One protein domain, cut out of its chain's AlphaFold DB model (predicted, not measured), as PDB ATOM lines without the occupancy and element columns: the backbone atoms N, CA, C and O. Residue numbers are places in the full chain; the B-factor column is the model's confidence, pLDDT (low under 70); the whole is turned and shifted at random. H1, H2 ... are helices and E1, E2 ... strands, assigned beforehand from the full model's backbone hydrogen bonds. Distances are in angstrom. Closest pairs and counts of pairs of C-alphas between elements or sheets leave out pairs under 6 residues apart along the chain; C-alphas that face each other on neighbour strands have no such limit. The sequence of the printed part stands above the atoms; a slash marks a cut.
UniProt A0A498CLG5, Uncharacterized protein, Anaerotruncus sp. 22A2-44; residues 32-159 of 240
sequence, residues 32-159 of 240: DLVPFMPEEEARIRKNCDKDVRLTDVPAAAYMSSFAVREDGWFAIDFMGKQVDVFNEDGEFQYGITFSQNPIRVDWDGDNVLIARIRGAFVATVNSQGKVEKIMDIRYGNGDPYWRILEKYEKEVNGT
ATOM      1  N   ASP A  32     255.591 254.899 259.644       70.81
ATOM      2  CA  ASP A  32     254.915 254.639 260.907       70.81
ATOM      3  C   ASP A  32     254.690 253.136 261.068       70.81
ATOM      4  O   ASP A  32     254.209 252.456 260.157       70.81
ATOM      5  N   LEU A  33     255.019 252.624 262.252       77.62
ATOM      6  CA  LEU A  33     254.763 251.243 262.632       77.62
ATOM      7  C   LEU A  33     253.529 251.170 263.517       77.62
ATOM      8  O   LEU A  33     253.491 251.769 264.593       77.62
ATOM      9  N   VAL A  34     252.537 250.390 263.094       84.06
ATOM     10  CA  VAL A  34     251.327 250.136 263.883       84.06
ATOM     11  C   VAL A  34     251.157 248.643 264.163       84.06
ATOM     12  O   VAL A  34     251.620 247.816 263.379       84.06
ATOM     13  N   PRO A  35     250.541 248.254 265.290       86.31
ATOM     14  CA  PRO A  35     250.234 246.851 265.537       86.31
ATOM     15  C   PRO A  35     249.239 246.318 264.502       86.31
ATOM     16  O   PRO A  35     248.297 247.018 264.126       86.31
ATOM     17  N   PHE A  36     249.416 245.064 264.090       87.06
ATOM     18  CA  PHE A  36     248.389 244.338 263.346       87.06
ATOM     19  C   PHE A  36     247.185 244.017 264.240       87.06
ATOM     20  O   PHE A  36     247.286 243.969 265.467       87.06
ATOM     21  N   MET A  37     246.045 243.713 263.613       88.75
ATOM     22  CA  MET A  37     244.978 242.993 264.309       88.75
ATOM     23  C   MET A  37     245.487 241.603 264.739       88.75
ATOM     24  O   MET A  37     246.249 240.986 263.985       88.75
ATOM     25  N   PRO A  38     245.070 241.066 265.904       89.44
ATOM     26  CA  PRO A  38     245.634 239.830 266.453       89.44
ATOM     27  C   PRO A  38     245.607 238.625 265.498       89.44
ATOM     28  O   PRO A  38     246.590 237.885 265.418       89.44
ATOM     29  N   GLU A  39     244.521 238.420 264.737       89.88
ATOM     30  CA  GLU A  39     244.465 237.318 263.767       89.88
ATOM     31  C   GLU A  39     245.459 237.474 262.605       89.88
ATOM     32  O   GLU A  39     246.013 236.486 262.110       89.88
ATOM     33  N   GLU A  40     245.708 238.709 262.171       88.81
ATOM     34  CA  GLU A  40     246.623 239.002 261.075       88.81
ATOM     35  C   GLU A  40     248.069 238.882 261.526       88.81
ATOM     36  O   GLU A  40     248.867 238.260 260.820       88.81
ATOM     37  N   GLU A  41     248.380 239.374 262.730       90.88
ATOM     38  CA  GLU A  41     249.694 239.198 263.343       90.88
ATOM     39  C   GLU A  41     250.041 237.711 263.427       90.88
ATOM     40  O   GLU A  41     251.095 237.296 262.949       90.88
ATOM     41  N   ALA A  42     249.135 236.878 263.953       90.75
ATOM     42  CA  ALA A  42     249.370 235.443 264.098       90.75
ATOM     43  C   ALA A  42     249.631 234.752 262.746       90.75
ATOM     44  O   ALA A  42     250.518 233.899 262.629       90.75
ATOM     45  N   ARG A  43     248.883 235.132 261.701       90.19
ATOM     46  CA  ARG A  43     249.062 234.612 260.336       90.19
ATOM     47  C   ARG A  43     250.416 235.017 259.751       90.19
ATOM     48  O   ARG A  43     251.102 234.171 259.177       90.19
ATOM     49  N   ILE A  44     250.787 236.292 259.871       88.56
ATOM     50  CA  ILE A  44     252.042 236.831 259.329       88.56
ATOM     51  C   ILE A  44     253.231 236.250 260.095       88.56
ATOM     52  O   ILE A  44     254.160 235.738 259.470       88.56
ATOM     53  N   ARG A  45     253.160 236.218 261.429       90.44
ATOM     54  CA  ARG A  45     254.174 235.635 262.316       90.44
ATOM     55  C   ARG A  45     254.468 234.189 261.991       90.44
ATOM     56  O   ARG A  45     255.614 233.853 261.729       90.44
ATOM     57  N   LYS A  46     253.436 233.356 261.860       89.75
ATOM     58  CA  LYS A  46     253.604 231.946 261.483       89.75
ATOM     59  C   LYS A  46     254.362 231.760 260.164       89.75
ATOM     60  O   LYS A  46     255.048 230.753 259.995       89.75
ATOM     61  N   ASN A  47     254.193 232.673 259.210       87.38
ATOM     62  CA  ASN A  47     254.927 232.625 257.949       87.38
ATOM     63  C   ASN A  47     256.350 233.159 258.118       87.38
ATOM     64  O   ASN A  47     257.272 232.544 257.596       87.38
ATOM     65  N   CYS A  48     256.527 234.247 258.869       86.81
ATOM     66  CA  CYS A  48     257.828 234.849 259.145       86.81
ATOM     67  C   CYS A  48     258.747 233.899 259.927       86.81
ATOM     68  O   CYS A  48     259.881 233.686 259.518       86.81
ATOM     69  N   ASP A  49     258.249 233.241 260.974       88.00
ATOM     70  CA  ASP A  49     259.026 232.308 261.807       88.00
ATOM     71  C   ASP A  49     259.553 231.101 261.018       88.00
ATOM     72  O   ASP A  49     260.589 230.532 261.346       88.00
ATOM     73  N   LYS A  50     258.845 230.687 259.960       87.06
ATOM     74  CA  LYS A  50     259.308 229.619 259.055       87.06
ATOM     75  C   LYS A  50     260.347 230.101 258.051       87.06
ATOM     76  O   LYS A  50     261.039 229.282 257.443       87.06
ATOM     77  N   ASP A  51     260.352 231.404 257.811       87.12
ATOM     78  CA  ASP A  51     261.113 232.062 256.767       87.12
ATOM     79  C   ASP A  51     262.513 232.447 257.238       87.12
ATOM     80  O   ASP A  51     263.484 232.263 256.509       87.12
ATOM     81  N   VAL A  52     262.595 232.951 258.471       90.06
ATOM     82  CA  VAL A  52     263.827 233.423 259.098       90.06
ATOM     83  C   VAL A  52     264.723 232.247 259.468       90.06
ATOM     84  O   VAL A  52     264.299 231.319 260.157       90.06
ATOM     85  N   ARG A  53     265.984 232.291 259.034       91.75
ATOM     86  CA  ARG A  53     267.011 231.326 259.448       91.75
ATOM     87  C   ARG A  53     268.340 232.018 259.680       91.75
ATOM     88  O   ARG A  53     268.728 232.866 258.882       91.75
ATOM     89  N   LEU A  54     269.060 231.600 260.715       94.44
ATOM     90  CA  LEU A  54     270.436 232.034 260.917       94.44
ATOM     91  C   LEU A  54     271.398 231.346 259.948       94.44
ATOM     92  O   LEU A  54     271.178 230.208 259.531       94.44
ATOM     93  N   THR A  55     272.479 232.051 259.640       94.62
ATOM     94  CA  THR A  55     273.641 231.547 258.910       94.62
ATOM     95  C   THR A  55     274.921 232.085 259.542       94.62
ATOM     96  O   THR A  55     274.960 233.210 260.036       94.62
ATOM     97  N   ASP A  56     275.966 231.271 259.515       95.19
ATOM     98  CA  ASP A  56     277.342 231.593 259.899       95.19
ATOM     99  C   ASP A  56     278.222 231.932 258.681       95.19
ATOM    100  O   ASP A  56     279.414 232.203 258.810       95.19
ATOM    101  N   VAL A  57     277.632 231.933 257.483       92.62
ATOM    102  CA  VAL A  57     278.311 232.269 256.231       92.62
ATOM    103  C   VAL A  57     277.920 233.682 255.796       92.62
ATOM    104  O   VAL A  57     276.729 233.907 255.555       92.62
ATOM    105  N   PRO A  58     278.880 234.612 255.630       92.19
ATOM    106  CA  PRO A  58     278.599 235.958 255.147       92.19
ATOM    107  C   PRO A  58     278.160 235.946 253.682       92.19
ATOM    108  O   PRO A  58     278.601 235.110 252.882       92.19
ATOM    109  N   ALA A  59     277.332 236.912 253.310       89.38
ATOM    110  CA  ALA A  59     276.811 237.050 251.966       89.38
ATOM    111  C   ALA A  59     277.920 237.338 250.933       89.38
ATOM    112  O   ALA A  59     278.962 237.940 251.205       89.38
ATOM    113  N   ALA A  60     277.661 236.908 249.697       84.38
ATOM    114  CA  ALA A  60     278.519 237.113 248.528       84.38
ATOM    115  C   ALA A  60     277.748 237.826 247.403       84.38
ATOM    116  O   ALA A  60     277.782 237.424 246.238       84.38
ATOM    117  N   ALA A  61     276.985 238.854 247.770       81.50
ATOM    118  CA  ALA A  61     276.127 239.613 246.867       81.50
ATOM    119  C   ALA A  61     276.301 241.123 247.073       81.50
ATOM    120  O   ALA A  61     277.157 241.553 247.839       81.50
ATOM    121  N   TYR A  62     275.520 241.927 246.354       77.75
ATOM    122  CA  TYR A  62     275.592 243.385 246.437       77.75
ATOM    123  C   TYR A  62     274.814 243.912 247.618       77.75
ATOM    124  O   TYR A  62     273.787 243.339 247.976       77.75
ATOM    125  N   MET A  63     275.279 245.022 248.167       84.56
ATOM    126  CA  MET A  63     274.642 245.664 249.308       84.56
ATOM    127  C   MET A  63     273.505 246.569 248.831       84.56
ATOM    128  O   MET A  63     273.675 247.342 247.887       84.56
ATOM    129  N   SER A  64     272.337 246.442 249.458       79.94
ATOM    130  CA  SER A  64     271.123 247.195 249.108       79.94
ATOM    131  C   SER A  64     270.713 248.198 250.177       79.94
ATOM    132  O   SER A  64     270.222 249.274 249.845       79.94
ATOM    133  N   SER A  65     270.920 247.887 251.456       82.44
ATOM    134  CA  SER A  65     270.659 248.820 252.555       82.44
ATOM    135  C   SER A  65     271.539 248.511 253.757       82.44
ATOM    136  O   SER A  65     272.057 247.404 253.883       82.44
ATOM    137  N   PHE A  66     271.740 249.493 254.630       88.81
ATOM    138  CA  PHE A  66     272.497 249.303 255.858       88.81
ATOM    139  C   PHE A  66     271.890 250.105 257.004       88.81
ATOM    140  O   PHE A  66     271.161 251.079 256.789       88.81
ATOM    141  N   ALA A  67     272.232 249.711 258.224       89.25
ATOM    142  CA  ALA A  67     271.940 250.474 259.421       89.25
ATOM    143  C   ALA A  67     273.051 250.319 260.449       89.25
ATOM    144  O   ALA A  67     273.519 249.214 260.708       89.25
ATOM    145  N   VAL A  68     273.419 251.437 261.062       91.56
ATOM    146  CA  VAL A  68     274.457 251.521 262.094       91.56
ATOM    147  C   VAL A  68     273.824 251.956 263.411       91.56
ATOM    148  O   VAL A  68     272.957 252.842 263.400       91.56
ATOM    149  N   ARG A  69     274.229 251.313 264.505       90.50
ATOM    150  CA  ARG A  69     273.890 251.637 265.896       90.50
ATOM    151  C   ARG A  69     274.848 252.675 266.471       90.50
ATOM    152  O   ARG A  69     275.928 252.896 265.937       90.50
ATOM    153  N   GLU A  70     274.471 253.280 267.591       89.81
ATOM    154  CA  GLU A  70     275.310 254.264 268.294       89.81
ATOM    155  C   GLU A  70     276.647 253.693 268.789       89.81
ATOM    156  O   GLU A  70     277.626 254.428 268.879       89.81
ATOM    157  N   ASP A  71     276.710 252.391 269.066       92.31
ATOM    158  CA  ASP A  71     277.923 251.667 269.468       92.31
ATOM    159  C   ASP A  71     278.731 251.117 268.279       92.31
ATOM    160  O   ASP A  71     279.570 250.239 268.450       92.31
ATOM    161  N   GLY A  72     278.454 251.585 267.061       92.06
ATOM    162  CA  GLY A  72     279.216 251.233 265.865       92.06
ATOM    163  C   GLY A  72     278.865 249.881 265.245       92.06
ATOM    164  O   GLY A  72     279.278 249.631 264.114       92.06
ATOM    165  N   TRP A  73     278.065 249.035 265.904       96.12
ATOM    166  CA  TRP A  73     277.551 247.804 265.298       96.12
ATOM    167  C   TRP A  73     276.670 248.119 264.097       96.12
ATOM    168  O   TRP A  73     275.908 249.091 264.096       96.12
ATOM    169  N   PHE A  74     276.731 247.278 263.069       95.19
ATOM    170  CA  PHE A  74     275.985 247.541 261.848       95.19
ATOM    171  C   PHE A  74     275.427 246.286 261.193       95.19
ATOM    172  O   PHE A  74     275.956 245.184 261.319       95.19
ATOM    173  N   ALA A  75     274.309 246.474 260.499       94.00
ATOM    174  CA  ALA A  75     273.642 245.459 259.708       94.00
ATOM    175  C   ALA A  75     273.637 245.896 258.244       94.00
ATOM    176  O   ALA A  75     273.385 247.067 257.949       94.00
ATOM    177  N   ILE A  76     273.885 244.957 257.335       91.69
ATOM    178  CA  ILE A  76     273.857 245.182 255.892       91.69
ATOM    179  C   ILE A  76     272.913 244.169 255.257       91.69
ATOM    180  O   ILE A  76     273.075 242.962 255.413       91.69
ATOM    181  N   ASP A  77     271.936 244.672 254.517       89.19
ATOM    182  CA  ASP A  77     271.103 243.887 253.616       89.19
ATOM    183  C   ASP A  77     271.841 243.639 252.303       89.19
ATOM    184  O   ASP A  77     272.327 244.568 251.648       89.19
ATOM    185  N   PHE A  78     271.877 242.373 251.908       86.38
ATOM    186  CA  PHE A  78     272.457 241.914 250.665       86.38
ATOM    187  C   PHE A  78     271.367 241.430 249.708       86.38
ATOM    188  O   PHE A  78     270.459 240.675 250.076       86.38
ATOM    189  N   MET A  79     271.526 241.763 248.423       77.50
ATOM    190  CA  MET A  79     270.743 241.237 247.303       77.50
ATOM    191  C   MET A  79     270.949 239.721 247.143       77.50
ATOM    192  O   MET A  79     271.646 239.234 246.261       77.50
ATOM    193  N   GLY A  80     270.318 238.959 248.017       71.38
ATOM    194  CA  GLY A  80     270.483 237.515 248.147       71.38
ATOM    195  C   GLY A  80     269.590 236.922 249.230       71.38
ATOM    196  O   GLY A  80     269.712 235.738 249.525       71.38
ATOM    197  N   LYS A  81     268.660 237.729 249.770       86.12
ATOM    198  CA  LYS A  81     267.762 237.381 250.876       86.12
ATOM    199  C   LYS A  81     268.497 237.188 252.202       86.12
ATOM    200  O   LYS A  81     268.101 236.330 252.985       86.12
ATOM    201  N   GLN A  82     269.556 237.956 252.433       91.38
ATOM    202  CA  GLN A  82     270.392 237.828 253.619       91.38
ATOM    203  C   GLN A  82     270.730 239.203 254.187       91.38
ATOM    204  O   GLN A  82     271.088 240.107 253.438       91.38
ATOM    205  N   VAL A  83     270.611 239.337 255.504       93.38
ATOM    206  CA  VAL A  83     271.083 240.483 256.280       93.38
ATOM    207  C   VAL A  83     272.230 240.008 257.152       93.38
ATOM    208  O   VAL A  83     272.018 239.116 257.968       93.38
ATOM    209  N   ASP A  84     273.405 240.603 257.009       95.31
ATOM    210  CA  ASP A  84     274.555 240.282 257.853       95.31
ATOM    211  C   ASP A  84     274.752 241.344 258.921       95.31
ATOM    212  O   ASP A  84     274.599 242.537 258.654       95.31
ATOM    213  N   VAL A  85     275.107 240.895 260.118       97.12
ATOM    214  CA  VAL A  85     275.427 241.735 261.267       97.12
ATOM    215  C   VAL A  85     276.919 241.662 261.544       97.12
ATOM    216  O   VAL A  85     277.511 240.580 261.583       97.12
ATOM    217  N   PHE A  86     277.505 242.831 261.762       97.56
ATOM    218  CA  PHE A  86     278.919 243.040 262.012       97.56
ATOM    219  C   PHE A  86     279.103 243.852 263.295       97.56
ATOM    220  O   PHE A  86     278.245 244.665 263.661       97.56
ATOM    221  N   ASN A  87     280.232 243.636 263.965       97.19
ATOM    222  CA  ASN A  87     280.675 244.523 265.038       97.19
ATOM    223  C   ASN A  87     281.283 245.818 264.461       97.19
ATOM    224  O   ASN A  87     281.377 245.991 263.245       97.19
ATOM    225  N   GLU A  88     281.702 246.731 265.335       95.38
ATOM    226  CA  GLU A  88     282.263 248.041 264.965       95.38
ATOM    227  C   GLU A  88     283.533 247.978 264.093       95.38
ATOM    228  O   GLU A  88     283.798 248.904 263.320       95.38
ATOM    229  N   ASP A  89     284.280 246.874 264.176       95.56
ATOM    230  CA  ASP A  89     285.515 246.628 263.425       95.56
ATOM    231  C   ASP A  89     285.265 246.001 262.042       95.56
ATOM    232  O   ASP A  89     286.194 245.808 261.258       95.56
ATOM    233  N   GLY A  90     284.006 245.694 261.715       94.94
ATOM    234  CA  GLY A  90     283.626 245.050 260.458       94.94
ATOM    235  C   GLY A  90     283.778 243.529 260.452       94.94
ATOM    236  O   GLY A  90     283.722 242.901 259.393       94.94
ATOM    237  N   GLU A  91     283.918 242.902 261.620       96.50
ATOM    238  CA  GLU A  91     283.938 241.448 261.740       96.50
ATOM    239  C   GLU A  91     282.514 240.889 261.711       96.50
ATOM    240  O   GLU A  91     281.644 241.283 262.495       96.50
ATOM    241  N   PHE A  92     282.281 239.928 260.818       96.69
ATOM    242  CA  PHE A  92     281.001 239.235 260.694       96.69
ATOM    243  C   PHE A  92     280.659 238.469 261.978       96.69
ATOM    244  O   PHE A  92     281.459 237.663 262.453       96.69
ATOM    245  N   GLN A  93     279.450 238.687 262.496       97.50
ATOM    246  CA  GLN A  93     278.946 238.037 263.707       97.50
ATOM    247  C   GLN A  93     277.934 236.939 263.370       97.50
ATOM    248  O   GLN A  93     278.072 235.800 263.816       97.50
ATOM    249  N   TYR A  94     276.908 237.275 262.586       96.75
ATOM    250  CA  TYR A  94     275.882 236.340 262.127       96.75
ATOM    251  C   TYR A  94     275.111 236.911 260.936       96.75
ATOM    252  O   TYR A  94     275.046 238.124 260.739       96.75
ATOM    253  N   GLY A  95     274.482 236.028 260.163       95.31
ATOM    254  CA  GLY A  95     273.574 236.389 259.083       95.31
ATOM    255  C   GLY A  95     272.154 235.902 259.348       95.31
ATOM    256  O   GLY A  95     271.933 234.865 259.976       95.31
ATOM    257  N   ILE A  96     271.177 236.638 258.832       94.38
ATOM    258  CA  ILE A  96     269.754 236.316 258.874       94.38
ATOM    259  C   ILE A  96     269.270 236.156 257.436       94.38
ATOM    260  O   ILE A  96     269.295 237.102 256.653       94.38
ATOM    261  N   THR A  97     268.814 234.959 257.082       92.00
ATOM    262  CA  THR A  97     268.318 234.625 255.744       92.00
ATOM    263  C   THR A  97     266.798 234.526 255.698       92.00
ATOM    264  O   THR A  97     266.146 234.201 256.692       92.00
ATOM    265  N   PHE A  98     266.249 234.793 254.513       86.50
ATOM    266  CA  PHE A  98     264.818 234.832 254.217       86.50
ATOM    267  C   PHE A  98     264.521 234.115 252.890       86.50
ATOM    268  O   PHE A  98     265.386 233.940 252.034       86.50
ATOM    269  N   SER A  99     263.267 233.742 252.636       81.88
ATOM    270  CA  SER A  99     262.813 233.226 251.331       81.88
ATOM    271  C   SER A  99     262.562 234.330 250.311       81.88
ATOM    272  O   SER A  99     262.519 234.050 249.106       81.88
ATOM    273  N   GLN A 100     262.429 235.582 250.752       75.19
ATOM    274  CA  GLN A 100     262.266 236.753 249.894       75.19
ATOM    275  C   GLN A 100     263.196 237.872 250.345       75.19
ATOM    276  O   GLN A 100     263.523 237.958 251.522       75.19
ATOM    277  N   ASN A 101     263.594 238.729 249.404       67.75
ATOM    278  CA  ASN A 101     264.522 239.814 249.698       67.75
ATOM    279  C   ASN A 101     263.916 240.753 250.758       67.75
ATOM    280  O   ASN A 101     262.780 241.213 250.559       67.75
ATOM    281  N   PRO A 102     264.650 241.048 251.844       66.94
ATOM    282  CA  PRO A 102     264.397 242.244 252.621       66.94
ATOM    283  C   PRO A 102     264.681 243.485 251.766       66.94
ATOM    284  O   PRO A 102     265.183 243.388 250.645       66.94
ATOM    285  N   ILE A 103     264.233 244.640 252.250       68.69
ATOM    286  CA  ILE A 103     264.405 245.916 251.533       68.69
ATOM    287  C   ILE A 103     265.129 246.943 252.372       68.69
ATOM    288  O   ILE A 103     265.823 247.800 251.834       68.69
ATOM    289  N   ARG A 104     264.920 246.891 253.685       77.81
ATOM    290  CA  ARG A 104     265.588 247.781 254.612       77.81
ATOM    291  C   ARG A 104     265.873 247.063 255.906       77.81
ATOM    292  O   ARG A 104     265.038 246.293 256.387       77.81
ATOM    293  N   VAL A 105     267.030 247.387 256.448       84.00
ATOM    294  CA  VAL A 105     267.433 247.039 257.799       84.00
ATOM    295  C   VAL A 105     267.479 248.303 258.646       84.00
ATOM    296  O   VAL A 105     267.794 249.380 258.139       84.00
ATOM    297  N   ASP A 106     267.114 248.176 259.911       87.12
ATOM    298  CA  ASP A 106     267.345 249.172 260.955       87.12
ATOM    299  C   ASP A 106     267.539 248.464 262.301       87.12
ATOM    300  O   ASP A 106     267.589 247.233 262.346       87.12
ATOM    301  N   TRP A 107     267.637 249.217 263.391       86.56
ATOM    302  CA  TRP A 107     267.820 248.675 264.735       86.56
ATOM    303  C   TRP A 107     266.678 249.060 265.681       86.56
ATOM    304  O   TRP A 107     266.154 250.169 265.630       86.56
ATOM    305  N   ASP A 108     266.314 248.129 266.563       85.12
ATOM    306  CA  ASP A 108     265.439 248.333 267.723       85.12
ATOM    307  C   ASP A 108     266.152 247.768 268.953       85.12
ATOM    308  O   ASP A 108     266.101 246.563 269.234       85.12
ATOM    309  N   GLY A 109     266.916 248.637 269.618       87.44
ATOM    310  CA  GLY A 109     267.916 248.226 270.599       87.44
ATOM    311  C   GLY A 109     268.931 247.271 269.967       87.44
ATOM    312  O   GLY A 109     269.551 247.594 268.954       87.44
ATOM    313  N   ASP A 110     269.055 246.074 270.543       90.94
ATOM    314  CA  ASP A 110     269.961 245.029 270.052       90.94
ATOM    315  C   ASP A 110     269.391 244.162 268.925       90.94
ATOM    316  O   ASP A 110     270.076 243.278 268.410       90.94
ATOM    317  N   ASN A 111     268.135 244.385 268.541       91.50
ATOM    318  CA  ASN A 111     267.472 243.583 267.525       91.50
ATOM    319  C   ASN A 111     267.517 244.267 266.163       91.50
ATOM    320  O   ASN A 111     267.399 245.488 266.051       91.50
ATOM    321  N   VAL A 112     267.590 243.458 265.113       91.00
ATOM    322  CA  VAL A 112     267.541 243.939 263.735       91.00
ATOM    323  C   VAL A 112     266.079 244.100 263.322       91.00
ATOM    324  O   VAL A 112     265.299 243.144 263.349       91.00
ATOM    325  N   LEU A 113     265.703 245.308 262.919       88.69
ATOM    326  CA  LEU A 113     264.446 245.600 262.242       88.69
ATOM    327  C   LEU A 113     264.589 245.312 260.756       88.69
ATOM    328  O   LEU A 113     265.512 245.791 260.108       88.69
ATOM    329  N   ILE A 114     263.652 244.550 260.202       87.50
ATOM    330  CA  ILE A 114     263.726 244.082 258.820       87.50
ATOM    331  C   ILE A 114     262.402 244.375 258.131       87.50
ATOM    332  O   ILE A 114     261.375 243.766 258.437       87.50
ATOM    333  N   ALA A 115     262.429 245.319 257.192       81.62
ATOM    334  CA  ALA A 115     261.253 245.767 256.458       81.62
ATOM    335  C   ALA A 115     261.036 244.964 255.171       81.62
ATOM    336  O   ALA A 115     261.956 244.768 254.367       81.62
ATOM    337  N   ARG A 116     259.785 244.547 254.939       76.81
ATOM    338  CA  ARG A 116     259.374 243.739 253.785       76.81
ATOM    339  C   ARG A 116     258.276 244.414 252.961       76.81
ATOM    340  O   ARG A 116     257.207 244.734 253.464       76.81
ATOM    341  N   ILE A 117     258.512 244.538 251.647       63.78
ATOM    342  CA  ILE A 117     257.582 245.117 250.660       63.78
ATOM    343  C   ILE A 117     256.411 244.162 250.448       63.78
ATOM    344  O   ILE A 117     255.252 244.565 250.459       63.78
ATOM    345  N   ARG A 118     256.703 242.873 250.233       62.31
ATOM    346  CA  ARG A 118     255.667 241.859 250.020       62.31
ATOM    347  C   ARG A 118     255.081 241.473 251.374       62.31
ATOM    348  O   ARG A 118     255.641 240.635 252.073       62.31
ATOM    349  N   GLY A 119     253.978 242.128 251.724       61.66
ATOM    350  CA  GLY A 119     253.288 241.981 253.006       61.66
ATOM    351  C   GLY A 119     253.271 243.251 253.859       61.66
ATOM    352  O   GLY A 119     252.564 243.244 254.854       61.66
ATOM    353  N   ALA A 120     254.003 244.304 253.460       76.88
ATOM    354  CA  ALA A 120     254.025 245.619 254.108       76.88
ATOM    355  C   ALA A 120     254.220 245.568 255.636       76.88
ATOM    356  O   ALA A 120     253.488 246.202 256.379       76.88
ATOM    357  N   PHE A 121     255.211 244.812 256.113       82.81
ATOM    358  CA  PHE A 121     255.470 244.676 257.548       82.81
ATOM    359  C   PHE A 121     256.952 244.802 257.894       82.81
ATOM    360  O   PHE A 121     257.826 244.605 257.043       82.81
ATOM    361  N   VAL A 122     257.224 245.086 259.166       86.88
ATOM    362  CA  VAL A 122     258.551 245.011 259.784       86.88
ATOM    363  C   VAL A 122     258.589 243.871 260.783       86.88
ATOM    364  O   VAL A 122     257.689 243.744 261.610       86.88
ATOM    365  N   ALA A 123     259.636 243.054 260.710       89.12
ATOM    366  CA  ALA A 123     259.964 242.059 261.721       89.12
ATOM    367  C   ALA A 123     261.157 242.531 262.560       89.12
ATOM    368  O   ALA A 123     262.166 242.954 262.003       89.12
ATOM    369  N   THR A 124     261.049 242.418 263.881       90.94
ATOM    370  CA  THR A 124     262.160 242.596 264.822       90.94
ATOM    371  C   THR A 124     262.756 241.227 265.112       90.94
ATOM    372  O   THR A 124     262.074 240.369 265.680       90.94
ATOM    373  N   VAL A 125     264.004 241.009 264.709       92.94
ATOM    374  CA  VAL A 125     264.696 239.722 264.818       92.94
ATOM    375  C   VAL A 125     265.904 239.868 265.732       92.94
ATOM    376  O   VAL A 125     266.728 240.761 265.541       92.94
ATOM    377  N   ASN A 126     266.009 238.994 266.729       94.50
ATOM    378  CA  ASN A 126     267.143 238.993 267.649       94.50
ATOM    379  C   ASN A 126     268.361 238.246 267.073       94.50
ATOM    380  O   ASN A 126     268.289 237.620 266.012       94.50
ATOM    381  N   SER A 127     269.484 238.269 267.792       94.00
ATOM    382  CA  SER A 127     270.731 237.608 267.373       94.00
ATOM    383  C   SER A 127     270.653 236.076 267.318       94.00
ATOM    384  O   SER A 127     271.509 235.435 266.718       94.00
ATOM    385  N   GLN A 128     269.606 235.470 267.885       94.31
ATOM    386  CA  GLN A 128     269.311 234.037 267.785       94.31
ATOM    387  C   GLN A 128     268.351 233.712 266.624       94.31
ATOM    388  O   GLN A 128     267.924 232.566 266.479       94.31
ATOM    389  N   GLY A 129     267.998 234.699 265.792       89.94
ATOM    390  CA  GLY A 129     267.096 234.524 264.652       89.94
ATOM    391  C   GLY A 129     265.626 234.362 265.037       89.94
ATOM    392  O   GLY A 129     264.818 233.949 264.208       89.94
ATOM    393  N   LYS A 130     265.253 234.668 266.283       93.12
ATOM    394  CA  LYS A 130     263.861 234.633 266.738       93.12
ATOM    395  C   LYS A 130     263.177 235.961 266.420       93.12
ATOM    396  O   LYS A 130     263.714 237.032 266.695       93.12
ATOM    397  N   VAL A 131     261.966 235.877 265.871       92.75
ATOM    398  CA  VAL A 131     261.119 237.043 265.600       92.75
ATOM    399  C   VAL A 131     260.418 237.466 266.891       92.75
ATOM    400  O   VAL A 131     259.473 236.822 267.348       92.75
ATOM    401  N   GLU A 132     260.861 238.564 267.492       92.00
ATOM    402  CA  GLU A 132     260.269 239.097 268.723       92.00
ATOM    403  C   GLU A 132     258.959 239.836 268.421       92.00
ATOM    404  O   GLU A 132     257.928 239.615 269.060       92.00
ATOM    405  N   LYS A 133     258.949 240.654 267.367       89.94
ATOM    406  CA  LYS A 133     257.838 241.564 267.069       89.94
ATOM    407  C   LYS A 133     257.572 241.641 265.573       89.94
ATOM    408  O   LYS A 133     258.501 241.556 264.775       89.94
ATOM    409  N   ILE A 134     256.303 241.807 265.205       89.75
ATOM    410  CA  ILE A 134     255.876 242.091 263.833       89.75
ATOM    411  C   ILE A 134     254.919 243.274 263.861       89.75
ATOM    412  O   ILE A 134     253.965 243.276 264.633       89.75
ATOM    413  N   MET A 135     255.188 244.269 263.023       86.69
ATOM    414  CA  MET A 135     254.423 245.512 262.942       86.69
ATOM    415  C   MET A 135     254.029 245.801 261.500       86.69
ATOM    416  O   MET A 135     254.795 245.518 260.579       86.69
ATOM    417  N   ASP A 136     252.850 246.377 261.318       84.50
ATOM    418  CA  ASP A 136     252.354 246.843 260.029       84.50
ATOM    419  C   ASP A 136     253.010 248.174 259.662       84.50
ATOM    420  O   ASP A 136     253.212 249.044 260.518       84.50
ATOM    421  N   ILE A 137     253.340 248.330 258.382       78.75
ATOM    422  CA  ILE A 137     253.873 249.572 257.830       78.75
ATOM    423  C   ILE A 137     252.689 250.425 257.389       78.75
ATOM    424  O   ILE A 137     252.060 250.164 256.359       78.75
ATOM    425  N   ARG A 138     252.403 251.497 258.130       72.94
ATOM    426  CA  ARG A 138     251.337 252.429 257.767       72.94
ATOM    427  C   ARG A 138     251.864 253.499 256.817       72.94
ATOM    428  O   ARG A 138     252.789 254.243 257.135       72.94
ATOM    429  N   TYR A 139     251.245 253.601 255.644       62.75
ATOM    430  CA  TYR A 139     251.579 254.631 254.665       62.75
ATOM    431  C   TYR A 139     251.120 256.010 255.154       62.75
ATOM    432  O   TYR A 139     249.937 256.208 255.438       62.75
ATOM    433  N   GLY A 140     252.038 256.978 255.201       53.38
ATOM    434  CA  GLY A 140     251.669 258.390 255.267       53.38
ATOM    435  C   GLY A 140     250.913 258.814 253.998       53.38
ATOM    436  O   GLY A 140     251.105 258.238 252.925       53.38
ATOM    437  N   ASN A 141     250.046 259.824 254.111       43.12
ATOM    438  CA  ASN A 141     249.293 260.395 252.989       43.12
ATOM    439  C   ASN A 141     250.235 261.053 251.957       43.12
ATOM    440  O   ASN A 141     250.399 262.270 251.962       43.12
ATOM    441  N   GLY A 142     250.820 260.278 251.044       46.03
ATOM    442  CA  GLY A 142     251.263 260.815 249.754       46.03
ATOM    443  C   GLY A 142     252.690 260.537 249.299       46.03
ATOM    444  O   GLY A 142     252.988 260.915 248.170       46.03
ATOM    445  N   ASP A 143     253.543 259.854 250.069       46.94
ATOM    446  CA  ASP A 143     254.837 259.407 249.536       46.94
ATOM    447  C   ASP A 143     254.910 257.881 249.528       46.94
ATOM    448  O   ASP A 143     254.846 257.240 250.582       46.94
ATOM    449  N   PRO A 144     255.002 257.251 248.348       52.34
ATOM    450  CA  PRO A 144     255.176 255.820 248.307       52.34
ATOM    451  C   PRO A 144     256.559 255.490 248.885       52.34
ATOM    452  O   PRO A 144     257.563 256.069 248.481       52.34
ATOM    453  N   TYR A 145     256.596 254.551 249.832       49.91
ATOM    454  CA  TYR A 145     257.773 254.143 250.616       49.91
ATOM    455  C   TYR A 145     259.070 253.967 249.793       49.91
ATOM    456  O   TYR A 145     260.153 254.211 250.307       49.91
ATOM    457  N   TRP A 146     258.987 253.651 248.494       48.38
ATOM    458  CA  TRP A 146     260.145 253.586 247.592       48.38
ATOM    459  C   TRP A 146     260.873 254.925 247.355       48.38
ATOM    460  O   TRP A 146     262.039 254.889 246.991       48.38
ATOM    461  N   ARG A 147     260.250 256.095 247.574       41.66
ATOM    462  CA  ARG A 147     260.925 257.419 247.507       41.66
ATOM    463  C   ARG A 147     261.687 257.774 248.779       41.66
ATOM    464  O   ARG A 147     262.518 258.668 248.765       41.66
ATOM    465  N   ILE A 148     261.387 257.072 249.864       47.59
ATOM    466  CA  ILE A 148     261.963 257.255 251.200       47.59
ATOM    467  C   ILE A 148     263.180 256.324 251.404       47.59
ATOM    468  O   ILE A 148     263.931 256.410 252.378       47.59
ATOM    469  N   LEU A 149     263.387 255.413 250.456       45.97
ATOM    470  CA  LEU A 149     264.394 254.373 250.483       45.97
ATOM    471  C   LEU A 149     265.571 254.763 249.605       45.97
ATOM    472  O   LEU A 149     265.524 254.509 248.413       45.97
ATOM    473  N   GLU A 150     266.580 255.386 250.213       51.38
ATOM    474  CA  GLU A 150     268.005 255.306 249.845       51.38
ATOM    475  C   GLU A 150     268.762 256.409 250.601       51.38
ATOM    476  O   GLU A 150     269.005 257.504 250.096       51.38
ATOM    477  N   LYS A 151     269.146 256.130 251.851       55.31
ATOM    478  CA  LYS A 151     270.276 256.839 252.451       55.31
ATOM    479  C   LYS A 151     271.518 256.012 252.138       55.31
ATOM    480  O   LYS A 151     271.779 255.011 252.791       55.31
ATOM    481  N   TYR A 152     272.254 256.424 251.107       66.94
ATOM    482  CA  TYR A 152     273.583 255.881 250.798       66.94
ATOM    483  C   TYR A 152     274.634 256.285 251.842       66.94
ATOM    484  O   TYR A 152     275.760 255.803 251.783       66.94
ATOM    485  N   GLU A 153     274.252 257.151 252.781       78.62
ATOM    486  CA  GLU A 153     275.093 257.741 253.810       78.62
ATOM    487  C   GLU A 153     274.292 257.918 255.113       78.62
ATOM    488  O   GLU A 153     273.126 258.325 255.083       78.62
ATOM    489  N   LYS A 154     274.905 257.605 256.255       83.56
ATOM    490  CA  LYS A 154     274.346 257.778 257.601       83.56
ATOM    491  C   LYS A 154     275.436 258.320 258.518       83.56
ATOM    492  O   LYS A 154     276.507 257.733 258.600       83.56
ATOM    493  N   GLU A 155     275.137 259.392 259.235       87.25
ATOM    494  CA  GLU A 155     276.011 259.923 260.280       87.25
ATOM    495  C   GLU A 155     275.570 259.379 261.645       87.25
ATOM    496  O   GLU A 155     274.375 259.374 261.960       87.25
ATOM    497  N   VAL A 156     276.525 258.894 262.437       87.81
ATOM    498  CA  VAL A 156     276.324 258.435 263.816       87.81
ATOM    499  C   VAL A 156     277.498 258.939 264.646       87.81
ATOM    500  O   VAL A 156     278.645 258.655 264.322       87.81
ATOM    501  N   ASN A 157     277.225 259.701 265.709       90.19
ATOM    502  CA  ASN A 157     278.250 260.240 266.616       90.19
ATOM    503  C   ASN A 157     279.386 261.025 265.917       90.19
ATOM    504  O   ASN A 157     280.518 261.034 266.391       90.19
ATOM    505  N   GLY A 158     279.085 261.703 264.803       88.25
ATOM    506  CA  GLY A 158     280.060 262.463 264.007       88.25
ATOM    507  C   GLY A 158     280.888 261.623 263.027       88.25
ATOM    508  O   GLY A 158     281.652 262.185 262.247       88.25
ATOM    509  N   THR A 159     280.720 260.300 263.032       93.06
ATOM    510  CA  THR A 159     281.313 259.386 262.056       93.06
ATOM    511  C   THR A 159     280.311 259.119 260.937       93.06
ATOM    512  O   THR A 159     279.141 258.797 261.176       93.06
TER     513      THR A 159
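Overview. This is residues 32 to 159 of the 240 residues of an uncharacterized protein of Anaerotruncus sp. 22A2-44 (UniProt A0A498CLG5). Two five-stranded sheets, E1 E10 E9 E8 E7 and E2 E6 E5 E4 E3, lie partly face to face as a sandwich with crossed strands, closest where E7 of the one meets E3 and E4 of the other; the first sheet is curled like part of a barrel, and the one helix, H1, packs on its strands E10 and E9. After E10 a long stretch with no named element, residues 139 to 152, leads along the outside to the short strand E11, which comes near E3. The printed part has 128 residues, with one named helix and eleven named strands in the order E1 H1 E2 E3 E4 E5 E6 E7 E8 E9 E10 E11; both sheets are antiparallel in the strand orders given, and the class is mostly strand. The whole is compact, with a radius of gyration of the C-alphas of 14.4 A and spans of 42, 33 and 25 A.

Along the chain. The printed part begins with strand E1, residues 32 to 34, whose C-alpha 32 is at (254.915, 254.639, 260.907). Helix H1, residues 38 to 51, measures 19.8 A from first to last C-alpha and begins at C-alpha 38, (245.634, 239.830, 266.453). E2, residues 53 to 55, is followed by E3, residues 63 to 68, 14.1 A; E4, residues 74 to 78, 13.0 A; E5, residues 82 to 86, 13.1 A; and E6, residues 92 to 97, 14.4 A. Then come E7, residues 104 to 108, 13.1 A; E8, residues 111 to 116, 15.9 A; E9, residues 121 to 125, 12.7 A; and E10, residues 131 to 138, the longest strand by residues, 19.8 A. E11, residues 153 to 156, ends at C-alpha 156, (276.324, 258.435, 263.816).

Arrangement. In the sandwich, two sheets face to face, the facing parts are 9.7 A centre to centre, and the strands of the one stand at 44 degrees to those of the other. The closest C-alphas of E3 and E7 are those of Ala 67 and Asp 106, 5.0 A apart, and those of E4 and E7 are Asp 77 and Val 105, 6.4 A. In the curled sheet, E7 E8 E9 E10 form a meander, each strand the antiparallel neighbour of the one before. N 113 and O 106 are 2.8 A apart between E8 and E7, N 123 and O 114 2.9 A between E9 and E8, and N 124 and O 133 2.8 A between E10 and E9. The pairing of E10 is staggered: residues 131 to 136 pair with E9 and residues 136 to 138 with the edge strand E1, where N 136 and O 34 are 2.8 A apart. H1 is on this sheet at a height over the sheet of 9.0 A, over E10 and E9, and only just slantwise to the strands, at 59 degrees to E10 on the local plane. The closest C-alphas of H1 and E10 are those of Asp 49 and Val 131, 6.4 A apart. In H1, 9 of 10 O i to N i+4 pairs are within hydrogen-bond range. In the other sheet E3 E4 E5 E6 form a second meander, and H1 is not on it. Within hydrogen-bond range are N 77 and O 65 of E4 and E3, 2.8 A; N 84 and O 76 of E5 and E4, 2.9 A; N 96 and O 83 of E6 and E5, 2.8 A; and N 97 and O 53 of E6 and E2, 2.8 A. E11 pairs with no named strand; the C-alphas of Val 68 in E3 and Val 156 are the closest of that pair, 7.4 A apart, while E11 and E7 are apart.

Size, cuts and confidence. The two C-alphas farthest apart are those of Glu 39 and Gly 158, 43.6 A. The printed part has no cut. The link from E10 to E11, 14 residues, is long; those from E2 to E3 and from E6 to E7 are short but not tight. The mean pLDDT of the printed part is 83.3, and the model's confidence is under 70 at residues 101 to 103, 117 to 119 and 139 to 152.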